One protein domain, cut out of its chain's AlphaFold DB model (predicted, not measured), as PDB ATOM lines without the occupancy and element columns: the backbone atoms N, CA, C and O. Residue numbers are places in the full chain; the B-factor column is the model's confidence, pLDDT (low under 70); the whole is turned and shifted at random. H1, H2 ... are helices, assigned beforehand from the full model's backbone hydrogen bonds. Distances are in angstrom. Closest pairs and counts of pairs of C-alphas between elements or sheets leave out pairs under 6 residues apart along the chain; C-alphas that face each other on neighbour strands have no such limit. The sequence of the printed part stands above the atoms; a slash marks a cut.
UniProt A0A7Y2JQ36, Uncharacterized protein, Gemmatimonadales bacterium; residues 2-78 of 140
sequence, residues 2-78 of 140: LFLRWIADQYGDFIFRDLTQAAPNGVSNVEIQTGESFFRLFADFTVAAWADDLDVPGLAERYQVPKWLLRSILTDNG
ATOM      1  N   LEU A   2      32.800  19.170  43.000       78.25
ATOM      2  CA  LEU A   2      32.781  17.737  42.634       78.25
ATOM      3  C   LEU A   2      31.497  17.006  43.063       78.25
ATOM      4  O   LEU A   2      30.849  16.380  42.236       78.25
ATOM      5  N   PHE A   3      31.072  17.190  44.317       85.81
ATOM      6  CA  PHE A   3      29.822  16.620  44.831       85.81
ATOM      7  C   PHE A   3      28.594  16.942  43.960       85.81
ATOM      8  O   PHE A   3      27.791  16.066  43.666       85.81
ATOM      9  N   LEU A   4      28.467  18.190  43.494       88.19
ATOM     10  CA  LEU A   4      27.335  18.601  42.659       88.19
ATOM     11  C   LEU A   4      27.389  17.977  41.258       88.19
ATOM     12  O   LEU A   4      26.345  17.731  40.665       88.19
ATOM     13  N   ARG A   5      28.590  17.711  40.727       85.94
ATOM     14  CA  ARG A   5      28.751  16.982  39.462       85.94
ATOM     15  C   ARG A   5      28.381  15.518  39.602       85.94
ATOM     16  O   ARG A   5      27.621  15.030  38.781       85.94
ATOM     17  N   TRP A   6      28.848  14.867  40.665       87.69
ATOM     18  CA  TRP A   6      28.441  13.499  40.965       87.69
ATOM     19  C   TRP A   6      26.915  13.404  41.126       87.69
ATOM     20  O   TRP A   6      26.299  12.547  40.507       87.69
ATOM     21  N   ILE A   7      26.275  14.348  41.830       91.38
ATOM     22  CA  ILE A   7      24.803  14.425  41.892       91.38
ATOM     23  C   ILE A   7      24.176  14.529  40.490       91.38
ATOM     24  O   ILE A   7      23.198  13.843  40.211       91.38
ATOM     25  N   ALA A   8      24.710  15.351  39.587       90.31
ATOM     26  CA  ALA A   8      24.184  15.443  38.221       90.31
ATOM     27  C   ALA A   8      24.363  14.158  37.405       90.31
ATOM     28  O   ALA A   8      23.512  13.855  36.575       90.31
ATOM     29  N   ASP A   9      25.403  13.371  37.668       88.88
ATOM     30  CA  ASP A   9      25.555  12.058  37.040       88.88
ATOM     31  C   ASP A   9      24.511  11.058  37.564       88.88
ATOM     32  O   ASP A   9      23.991  10.262  36.787       88.88
ATOM     33  N   GLN A  10      24.141  11.137  38.848       90.38
ATOM     34  CA  GLN A  10      23.144  10.245  39.456       90.38
ATOM     35  C   GLN A  10      21.688  10.627  39.132       90.38
ATOM     36  O   GLN A  10      20.838   9.753  38.963       90.38
ATOM     37  N   TYR A  11      21.382  11.926  39.062       92.25
ATOM     38  CA  TYR A  11      20.007  12.446  38.954       92.25
ATOM     39  C   TYR A  11      19.734  13.208  37.645       92.25
ATOM     40  O   TYR A  11      18.605  13.631  37.392       92.25
ATOM     41  N   GLY A  12      20.746  13.365  36.790       90.75
ATOM     42  CA  GLY A  12      20.675  14.080  35.517       90.75
ATOM     43  C   GLY A  12      20.990  15.576  35.620       90.75
ATOM     44  O   GLY A  12      20.798  16.219  36.650       90.75
ATOM     45  N   ASP A  13      21.418  16.171  34.501       88.94
ATOM     46  CA  ASP A  13      21.901  17.564  34.439       88.94
ATOM     47  C   ASP A  13      20.844  18.620  34.841       88.94
ATOM     48  O   ASP A  13      21.194  19.737  35.231       88.94
ATOM     49  N   PHE A  14      19.547  18.287  34.784       93.31
ATOM     50  CA  PHE A  14      18.470  19.189  35.218       93.31
ATOM     51  C   PHE A  14      18.516  19.498  36.717       93.31
ATOM     52  O   PHE A  14      18.049  20.566  37.121       93.31
ATOM     53  N   ILE A  15      19.166  18.648  37.521       93.44
ATOM     54  CA  ILE A  15      19.310  18.851  38.963       93.44
ATOM     55  C   ILE A  15      20.004  20.177  39.292       93.44
ATOM     56  O   ILE A  15      19.698  20.796  40.305       93.44
ATOM     57  N   PHE A  16      20.891  20.686  38.428       92.56
ATOM     58  CA  PHE A  16      21.514  21.994  38.645       92.56
ATOM     59  C   PHE A  16      20.497  23.129  38.597       92.56
ATOM     60  O   PHE A  16      20.568  24.058  39.405       92.56
ATOM     61  N   ARG A  17      19.541  23.065  37.664       93.19
ATOM     62  CA  ARG A  17      18.446  24.034  37.597       93.19
ATOM     63  C   ARG A  17      17.595  23.923  38.853       93.19
ATOM     64  O   ARG A  17      17.316  24.941  39.474       93.19
ATOM     65  N   ASP A  18      17.236  22.708  39.240       93.38
ATOM     66  CA  ASP A  18      16.330  22.482  40.362       93.38
ATOM     67  C   ASP A  18      16.984  22.898  41.697       93.38
ATOM     68  O   ASP A  18      16.342  23.527  42.530       93.38
ATOM     69  N   LEU A  19      18.300  22.704  41.856       92.69
ATOM     70  CA  LEU A  19      19.074  23.204  43.000       92.69
ATOM     71  C   LEU A  19      19.236  24.733  43.003       92.69
ATOM     72  O   LEU A  19      19.309  25.336  44.070       92.69
ATOM     73  N   THR A  20      19.329  25.386  41.844       91.88
ATOM     74  CA  THR A  20      19.585  26.841  41.769       91.88
ATOM     75  C   THR A  20      18.316  27.687  41.720       91.88
ATOM     76  O   THR A  20      18.354  28.854  42.101       91.88
ATOM     77  N   GLN A  21      17.197  27.118  41.272       92.31
ATOM     78  CA  GLN A  21      15.900  27.794  41.155       92.31
ATOM     79  C   GLN A  21      14.931  27.437  42.293       92.31
ATOM     80  O   GLN A  21      13.746  27.757  42.223       92.31
ATOM     81  N   ALA A  22      15.428  26.800  43.353       87.81
ATOM     82  CA  ALA A  22      14.663  26.493  44.551       87.81
ATOM     83  C   ALA A  22      14.780  27.600  45.614       87.81
ATOM     84  O   ALA A  22      15.810  28.253  45.760       87.81
ATOM     85  N   ALA A  23      13.705  27.785  46.385       87.12
ATOM     86  CA  ALA A  23      13.699  28.626  47.583       87.12
ATOM     87  C   ALA A  23      14.591  28.094  48.731       87.12
ATOM     88  O   ALA A  23      15.295  28.903  49.341       87.12
ATOM     89  N   PRO A  24      14.578  26.786  49.078       87.75
ATOM     90  CA  PRO A  24      15.510  26.241  50.067       87.75
ATOM     91  C   PRO A  24      16.964  26.286  49.575       87.75
ATOM     92  O   PRO A  24      17.234  26.226  48.379       87.75
ATOM     93  N   ASN A  25      17.921  26.340  50.508       88.62
ATOM     94  CA  ASN A  25      19.358  26.336  50.223       88.62
ATOM     95  C   ASN A  25      20.115  25.289  51.068       88.62
ATOM     96  O   ASN A  25      19.551  24.655  51.962       88.62
ATOM     97  N   GLY A  26      21.395  25.076  50.746       87.88
ATOM     98  CA  GLY A  26      22.272  24.166  51.486       87.88
ATOM     99  C   GLY A  26      21.783  22.712  51.500       87.88
ATOM    100  O   GLY A  26      21.250  22.218  50.509       87.88
ATOM    101  N   VAL A  27      21.971  22.040  52.639       92.31
ATOM    102  CA  VAL A  27      21.618  20.624  52.853       92.31
ATOM    103  C   VAL A  27      20.146  20.350  52.554       92.31
ATOM    104  O   VAL A  27      19.846  19.457  51.770       92.31
ATOM    105  N   SER A  28      19.237  21.166  53.094       93.50
ATOM    106  CA  SER A  28      17.795  20.968  52.911       93.50
ATOM    107  C   SER A  28      17.384  21.010  51.439       93.50
ATOM    108  O   SER A  28      16.529  20.237  51.024       93.50
ATOM    109  N   ASN A  29      18.014  21.868  50.633       94.94
ATOM    110  CA  ASN A  29      17.745  21.908  49.201       94.94
ATOM    111  C   ASN A  29      18.174  20.613  48.507       94.94
ATOM    112  O   ASN A  29      17.404  20.044  47.743       94.94
ATOM    113  N   VAL A  30      19.376  20.119  48.813       94.69
ATOM    114  CA  VAL A  30      19.878  18.860  48.247       94.69
ATOM    115  C   VAL A  30      18.934  17.712  48.584       94.69
ATOM    116  O   VAL A  30      18.535  16.980  47.684       94.69
ATOM    117  N   GLU A  31      18.516  17.593  49.842       95.69
ATOM    118  CA  GLU A  31      17.608  16.525  50.276       95.69
ATOM    119  C   GLU A  31      16.233  16.618  49.603       95.69
ATOM    120  O   GLU A  31      15.670  15.602  49.206       95.69
ATOM    121  N   ILE A  32      15.710  17.834  49.405       95.69
ATOM    122  CA  ILE A  32      14.432  18.053  48.714       95.69
ATOM    123  C   ILE A  32      14.523  17.670  47.233       95.69
ATOM    124  O   ILE A  32      13.625  16.992  46.738       95.69
ATOM    125  N   GLN A  33      15.575  18.092  46.522       95.69
ATOM    126  CA  GLN A  33      15.674  17.846  45.076       95.69
ATOM    127  C   GLN A  33      16.065  16.403  44.734       95.69
ATOM    128  O   GLN A  33      15.698  15.902  43.677       95.69
ATOM    129  N   THR A  34      16.812  15.730  45.610       94.06
ATOM    130  CA  THR A  34      17.261  14.342  45.391       94.06
ATOM    131  C   THR A  34      16.334  13.304  46.023       94.06
ATOM    132  O   THR A  34      16.331  12.150  45.603       94.06
ATOM    133  N   GLY A  35      15.557  13.690  47.040       95.75
ATOM    134  CA  GLY A  35      14.744  12.773  47.839       95.75
ATOM    135  C   GLY A  35      15.551  11.877  48.789       95.75
ATOM    136  O   GLY A  35      14.974  10.989  49.415       95.75
ATOM    137  N   GLU A  36      16.864  12.086  48.913       95.44
ATOM    138  CA  GLU A  36      17.758  11.303  49.769       95.44
ATOM    139  C   GLU A  36      18.392  12.179  50.852       95.44
ATOM    140  O   GLU A  36      18.566  13.381  50.674       95.44
ATOM    141  N   SER A  37      18.758  11.580  51.991       95.81
ATOM    142  CA  SER A  37      19.435  12.333  53.048       95.81
ATOM    143  C   SER A  37      20.833  12.757  52.609       95.81
ATOM    144  O   SER A  37      21.573  12.000  51.973       95.81
ATOM    145  N   PHE A  38      21.244  13.954  53.013       91.25
ATOM    146  CA  PHE A  38      22.520  14.521  52.602       91.25
ATOM    147  C   PHE A  38      23.694  13.678  53.090       91.25
ATOM    148  O   PHE A  38      24.638  13.459  52.342       91.25
ATOM    149  N   PHE A  39      23.632  13.156  54.318       88.44
ATOM    150  CA  PHE A  39      24.704  12.317  54.860       88.44
ATOM    151  C   PHE A  39      24.873  11.004  54.098       88.44
ATOM    152  O   PHE A  39      26.001  10.540  53.946       88.44
ATOM    153  N   ARG A  40      23.781  10.426  53.583       91.00
ATOM    154  CA  ARG A  40      23.855   9.243  52.722       91.00
ATOM    155  C   ARG A  40      24.504   9.588  51.386       91.00
ATOM    156  O   ARG A  40      25.460   8.932  51.001       91.00
ATOM    157  N   LEU A  41      24.035  10.652  50.733       91.12
ATOM    158  CA  LEU A  41      24.612  11.129  49.473       91.12
ATOM    159  C   LEU A  41      26.092  11.474  49.616       91.12
ATOM    160  O   LEU A  41      26.887  11.195  48.727       91.12
ATOM    161  N   PHE A  42      26.467  12.082  50.737       87.12
ATOM    162  CA  PHE A  42      27.848  12.429  51.017       87.12
ATOM    163  C   PHE A  42      28.708  11.181  51.237       87.12
ATOM    164  O   PHE A  42      29.800  11.111  50.686       87.12
ATOM    165  N   ALA A  43      28.212  10.177  51.969       85.38
ATOM    166  CA  ALA A  43      28.904   8.897  52.118       85.38
ATOM    167  C   ALA A  43      29.083   8.188  50.762       85.38
ATOM    168  O   ALA A  43      30.200   7.803  50.414       85.38
ATOM    169  N   ASP A  44      28.023   8.103  49.956       88.06
ATOM    170  CA  ASP A  44      28.071   7.507  48.615       88.06
ATOM    171  C   ASP A  44      29.081   8.245  47.716       88.06
ATOM    172  O   ASP A  44      29.912   7.616  47.062       88.06
ATOM    173  N   PHE A  45      29.078   9.582  47.752       86.81
ATOM    174  CA  PHE A  45      30.059  10.410  47.054       86.81
ATOM    175  C   PHE A  45      31.496  10.142  47.521       86.81
ATOM    176  O   PHE A  45      32.393  10.069  46.685       86.81
ATOM    177  N   THR A  46      31.744   9.983  48.827       81.88
ATOM    178  CA  THR A  46      33.101   9.690  49.322       81.88
ATOM    179  C   THR A  46      33.619   8.340  48.835       81.88
ATOM    180  O   THR A  46      34.785   8.245  48.462       81.88
ATOM    181  N   VAL A  47      32.753   7.324  48.755       84.12
ATOM    182  CA  VAL A  47      33.106   6.019  48.175       84.12
ATOM    183  C   VAL A  47      33.382   6.155  46.680       84.12
ATOM    184  O   VAL A  47      34.387   5.632  46.209       84.12
ATOM    185  N   ALA A  48      32.542   6.890  45.947       84.12
ATOM    186  CA  ALA A  48      32.740   7.127  44.518       84.12
ATOM    187  C   ALA A  48      34.064   7.853  44.231       84.12
ATOM    188  O   ALA A  48      34.798   7.475  43.326       84.12
ATOM    189  N   ALA A  49      34.395   8.869  45.031       78.88
ATOM    190  CA  ALA A  49      35.640   9.617  44.902       78.88
ATOM    191  C   ALA A  49      36.876   8.767  45.238       78.88
ATOM    192  O   ALA A  49      37.916   8.937  44.610       78.88
ATOM    193  N   TRP A  50      36.768   7.863  46.215       77.19
ATOM    194  CA  TRP A  50      37.838   6.922  46.544       77.19
ATOM    195  C   TRP A  50      38.040   5.876  45.440       77.19
ATOM    196  O   TRP A  50      39.174   5.602  45.067       77.19
ATOM    197  N   ALA A  51      36.948   5.320  44.908       79.44
ATOM    198  CA  ALA A  51      36.985   4.261  43.902       79.44
ATOM    199  C   ALA A  51      37.317   4.756  42.481       79.44
ATOM    200  O   ALA A  51      37.600   3.936  41.605       79.44
ATOM    201  N   ASP A  52      37.278   6.071  42.245       75.81
ATOM    202  CA  ASP A  52      37.617   6.681  40.959       75.81
ATOM    203  C   ASP A  52      39.041   6.280  40.528       75.81
ATOM    204  O   ASP A  52      40.022   6.564  41.225       75.81
ATOM    205  N   ASP A  53      39.136   5.636  39.358       67.75
ATOM    206  CA  ASP A  53      40.367   5.115  38.729       67.75
ATOM    207  C   ASP A  53      41.008   3.871  39.389       67.75
ATOM    208  O   ASP A  53      42.070   3.424  38.964       67.75
ATOM    209  N   LEU A  54      40.369   3.256  40.394       69.81
ATOM    210  CA  LEU A  54      40.873   2.028  41.039       69.81
ATOM    211  C   LEU A  54      40.461   0.720  40.327       69.81
ATOM    212  O   LEU A  54      40.742  -0.357  40.847       69.81
ATOM    213  N   ASP A  55      39.783   0.810  39.174       72.56
ATOM    214  CA  ASP A  55      39.231  -0.315  38.386       72.56
ATOM    215  C   ASP A  55      38.659  -1.452  39.258       72.56
ATOM    216  O   ASP A  55      38.978  -2.630  39.100       72.56
ATOM    217  N   VAL A  56      37.842  -1.087  40.256       79.31
ATOM    218  CA  VAL A  56      37.313  -2.037  41.244       79.31
ATOM    219  C   VAL A  56      36.302  -2.978  40.568       79.31
ATOM    220  O   VAL A  56      35.229  -2.525  40.150       79.31
ATOM    221  N   PRO A  57      36.566  -4.299  40.496       82.94
ATOM    222  CA  PRO A  57      35.665  -5.226  39.820       82.94
ATOM    223  C   PRO A  57      34.296  -5.293  40.508       82.94
ATOM    224  O   PRO A  57      34.197  -5.542  41.707       82.94
ATOM    225  N   GLY A  58      33.220  -5.110  39.738       85.94
ATOM    226  CA  GLY A  58      31.846  -5.212  40.246       85.94
ATOM    227  C   GLY A  58      31.362  -4.007  41.060       85.94
ATOM    228  O   GLY A  58      30.336  -4.107  41.734       85.94
ATOM    229  N   LEU A  59      32.067  -2.874  41.001       84.38
ATOM    230  CA  LEU A  59      31.634  -1.633  41.637       84.38
ATOM    231  C   LEU A  59      30.250  -1.205  41.118       84.38
ATOM    232  O   LEU A  59      30.022  -1.149  39.911       84.38
ATOM    233  N   ALA A  60      29.318  -0.894  42.020       87.38
ATOM    234  CA  ALA A  60      27.979  -0.450  41.631       87.38
ATOM    235  C   ALA A  60      28.024   0.891  40.877       87.38
ATOM    236  O   ALA A  60      28.827   1.758  41.214       87.38
ATOM    237  N   GLU A  61      27.114   1.093  39.918       84.94
ATOM    238  CA  GLU A  61      27.048   2.297  39.065       84.94
ATOM    239  C   GLU A  61      27.004   3.607  39.869       84.94
ATOM    240  O   GLU A  61      27.629   4.595  39.498       84.94
ATOM    241  N   ARG A  62      26.348   3.593  41.035       84.81
ATOM    242  CA  ARG A  62      26.275   4.747  41.944       84.81
ATOM    243  C   ARG A  62      27.640   5.237  42.444       84.81
ATOM    244  O   ARG A  62      27.796   6.416  42.766       84.81
ATOM    245  N   TYR A  63      28.619   4.341  42.517       86.06
ATOM    246  CA  TYR A  63      29.982   4.649  42.947       86.06
ATOM    247  C   TYR A  63      30.933   4.881  41.768       86.06
ATOM    248  O   TYR A  63      32.134   5.010  41.973       86.06
ATOM    249  N   GLN A  64      30.415   4.932  40.543       80.56
ATOM    250  CA  GLN A  64      31.190   5.246  39.349       80.56
ATOM    251  C   GLN A  64      30.942   6.700  38.936       80.56
ATOM    252  O   GLN A  64      29.842   7.229  39.110       80.56
ATOM    253  N   VAL A  65      31.955   7.343  38.346       75.31
ATOM    254  CA  VAL A  65      31.839   8.699  37.780       75.31
ATOM    255  C   VAL A  65      32.118   8.657  36.270       75.31
ATOM    256  O   VAL A  65      33.167   9.097  35.804       75.31
ATOM    257  N   PRO A  66      31.195   8.094  35.467       67.00
ATOM    258  CA  PRO A  66      31.481   7.736  34.077       67.00
ATOM    259  C   PRO A  66      31.604   8.947  33.144       67.00
ATOM    260  O   PRO A  66      32.302   8.884  32.134       67.00
ATOM    261  N   LYS A  67      30.910  10.051  33.445       73.19
ATOM    262  CA  LYS A  67      30.861  11.238  32.574       73.19
ATOM    263  C   LYS A  67      32.046  12.175  32.802       73.19
ATOM    264  O   LYS A  67      32.435  12.913  31.897       73.19
ATOM    265  N   TRP A  68      32.614  12.151  34.002       68.44
ATOM    266  CA  TRP A  68      33.643  13.085  34.433       68.44
ATOM    267  C   TRP A  68      34.669  12.341  35.280       68.44
ATOM    268  O   TRP A  68      34.579  12.398  36.500       68.44
ATOM    269  N   LEU A  69      35.642  11.679  34.647       68.19
ATOM    270  CA  LEU A  69      36.776  11.068  35.351       68.19
ATOM    271  C   LEU A  69      37.450  12.141  36.218       68.19
ATOM    272  O   LEU A  69      38.147  13.023  35.703       68.19
ATOM    273  N   LEU A  70      37.165  12.135  37.522       64.50
ATOM    274  CA  LEU A  70      37.446  13.277  38.395       64.50
ATOM    275  C   LEU A  70      38.952  13.428  38.559       64.50
ATOM    276  O   LEU A  70      39.461  14.549  38.513       64.50
ATOM    277  N   ARG A  71      39.663  12.301  38.653       61.47
ATOM    278  CA  ARG A  71      41.123  12.244  38.672       61.47
ATOM    279  C   ARG A  71      41.749  12.822  37.402       61.47
ATOM    280  O   ARG A  71      42.587  13.707  37.523       61.47
ATOM    281  N   SER A  72      41.285  12.419  36.215       63.56
ATOM    282  CA  SER A  72      41.761  12.964  34.926       63.56
ATOM    283  C   SER A  72      41.540  14.473  34.838       63.56
ATOM    284  O   SER A  72      42.449  15.218  34.492       63.56
ATOM    285  N   ILE A  73      40.366  14.967  35.238       64.38
ATOM    286  CA  ILE A  73      40.069  16.408  35.232       64.38
ATOM    287  C   ILE A  73      41.014  17.169  36.176       64.38
ATOM    288  O   ILE A  73      41.444  18.275  35.841       64.38
ATOM    289  N   LEU A  74      41.351  16.608  37.339       61.62
ATOM    290  CA  LEU A  74      42.278  17.235  38.284       61.62
ATOM    291  C   LEU A  74      43.733  17.199  37.790       61.62
ATOM    292  O   LEU A  74      44.442  18.194  37.948       61.62
ATOM    293  N   THR A  75      44.162  16.115  37.142       60.47
ATOM    294  CA  THR A  75      45.515  15.998  36.575       60.47
ATOM    295  C   THR A  75      45.698  16.840  35.310       60.47
ATOM    296  O   THR A  75      46.735  17.480  35.145       60.47
ATOM    297  N   ASP A  76      44.682  16.915  34.445       60.12
ATOM    298  CA  ASP A  76      44.763  17.580  33.137       60.12
ATOM    299  C   ASP A  76      44.641  19.111  33.229       60.12
ATOM    300  O   ASP A  76      45.150  19.828  32.367       60.12
ATOM    301  N   ASN A  77      44.028  19.649  34.293       56.56
ATOM    302  CA  ASN A  77      43.929  21.099  34.530       56.56
ATOM    303  C   ASN A  77      45.149  21.698  35.260       56.56
ATOM    304  O   ASN A  77      45.050  22.769  35.862       56.56
ATOM    305  N   GLY A  78      46.309  21.037  35.198       50.47
ATOM    306  CA  GLY A  78      47.571  21.552  35.742       50.47
ATOM    307  C   GLY A  78      47.823  21.226  37.217       50.47
ATOM    308  O   GLY A  78      48.743  21.783  37.811       50.47
TER     309      GLY A  78
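Overview. This is residues 2 to 78 of the 140 residues of an uncharacterized protein of Gemmatimonadales bacterium (UniProt A0A7Y2JQ36). The longest helix, H4, runs along one side of the domain, and the first helix, H1, lies near the middle, crosswise to it. At one end H2 and H3 form a helical hairpin, H3 making a corner with H4 at residue 38; on the far side from that hairpin, residues 52 to 69 loop out and fold back to H5, whose residues 73 to 76 stick out together with residues 77 and 78. The printed part has 77 residues with five named helices, H1 to H5 in chain order, and no named strand; the class is all helix. The whole is compact, with a radius of gyration of the C-alphas of 13.2 A, and spans 39 by 28 by 17 A.

Along the chain. H1, residues 2 to 11, begins at C-alpha 2 at (32.781, 17.737, 42.634) and is 14.3 A long from first to last C-alpha. H2 is residues 15 to 20, 8.5 A, and H3 is residues 26 to 34, 12.6 A. H4, residues 38 to 51, measures 19.8 A and ends at C-alpha 51 at (36.985, 4.261, 43.902). H5, residues 70 to 76, measures 10.0 A and ends at C-alpha 76 at (44.763, 17.580, 33.137).

Arrangement. H1 touches H2, the closest C-alphas being those of Ala 8 and Ile 15, 6.0 A apart, at a steep tilt of 54 degrees, opposite ways. H2 and H3, a helical hairpin, touch with the C-alphas of Leu 19 and Asn 29 closest at 6.5 A; their tilt of 36 degrees is only just steep, and they run opposite ways. H3 and H4 touch about perpendicular, at 82 degrees, with the C-alphas of Glu 31 and Phe 38 closest at 5.8 A; H4 touches H3 with residue 38 alone. H4 only just touches H1, with 3 pairs of C-alphas within 8 A and with its residues 42 to 45 alone; the closest C-alphas, of Phe 3 and Phe 45, are 6.6 A apart, and the helices are about perpendicular, at 77 degrees. The packing of the touching helices is mostly crossed, with 0 of 4 pairs at a shallow tilt. H5 touches no helix; it is close but not clearly touching to H4, the C-alphas of Ala 49 and Leu 70 being closest at 7.7 A. H2 and H4 are apart. In H1, H2, H3, H4 and H5 every O i to N i+4 pair is within hydrogen-bond range.

Size, cuts and confidence. The two C-alphas farthest apart, those of Ala 23 and Pro 57, are 41.1 A from each other. The printed part has no cut. The link from H4 to H5, with 18 residues, is long, and the links H1 to H2, H2 to H3 and H3 to H4 are tight. The mean pLDDT of the printed part is 83.3; residues 53 to 54, residue 66 and residues 68 to 78 are under 70.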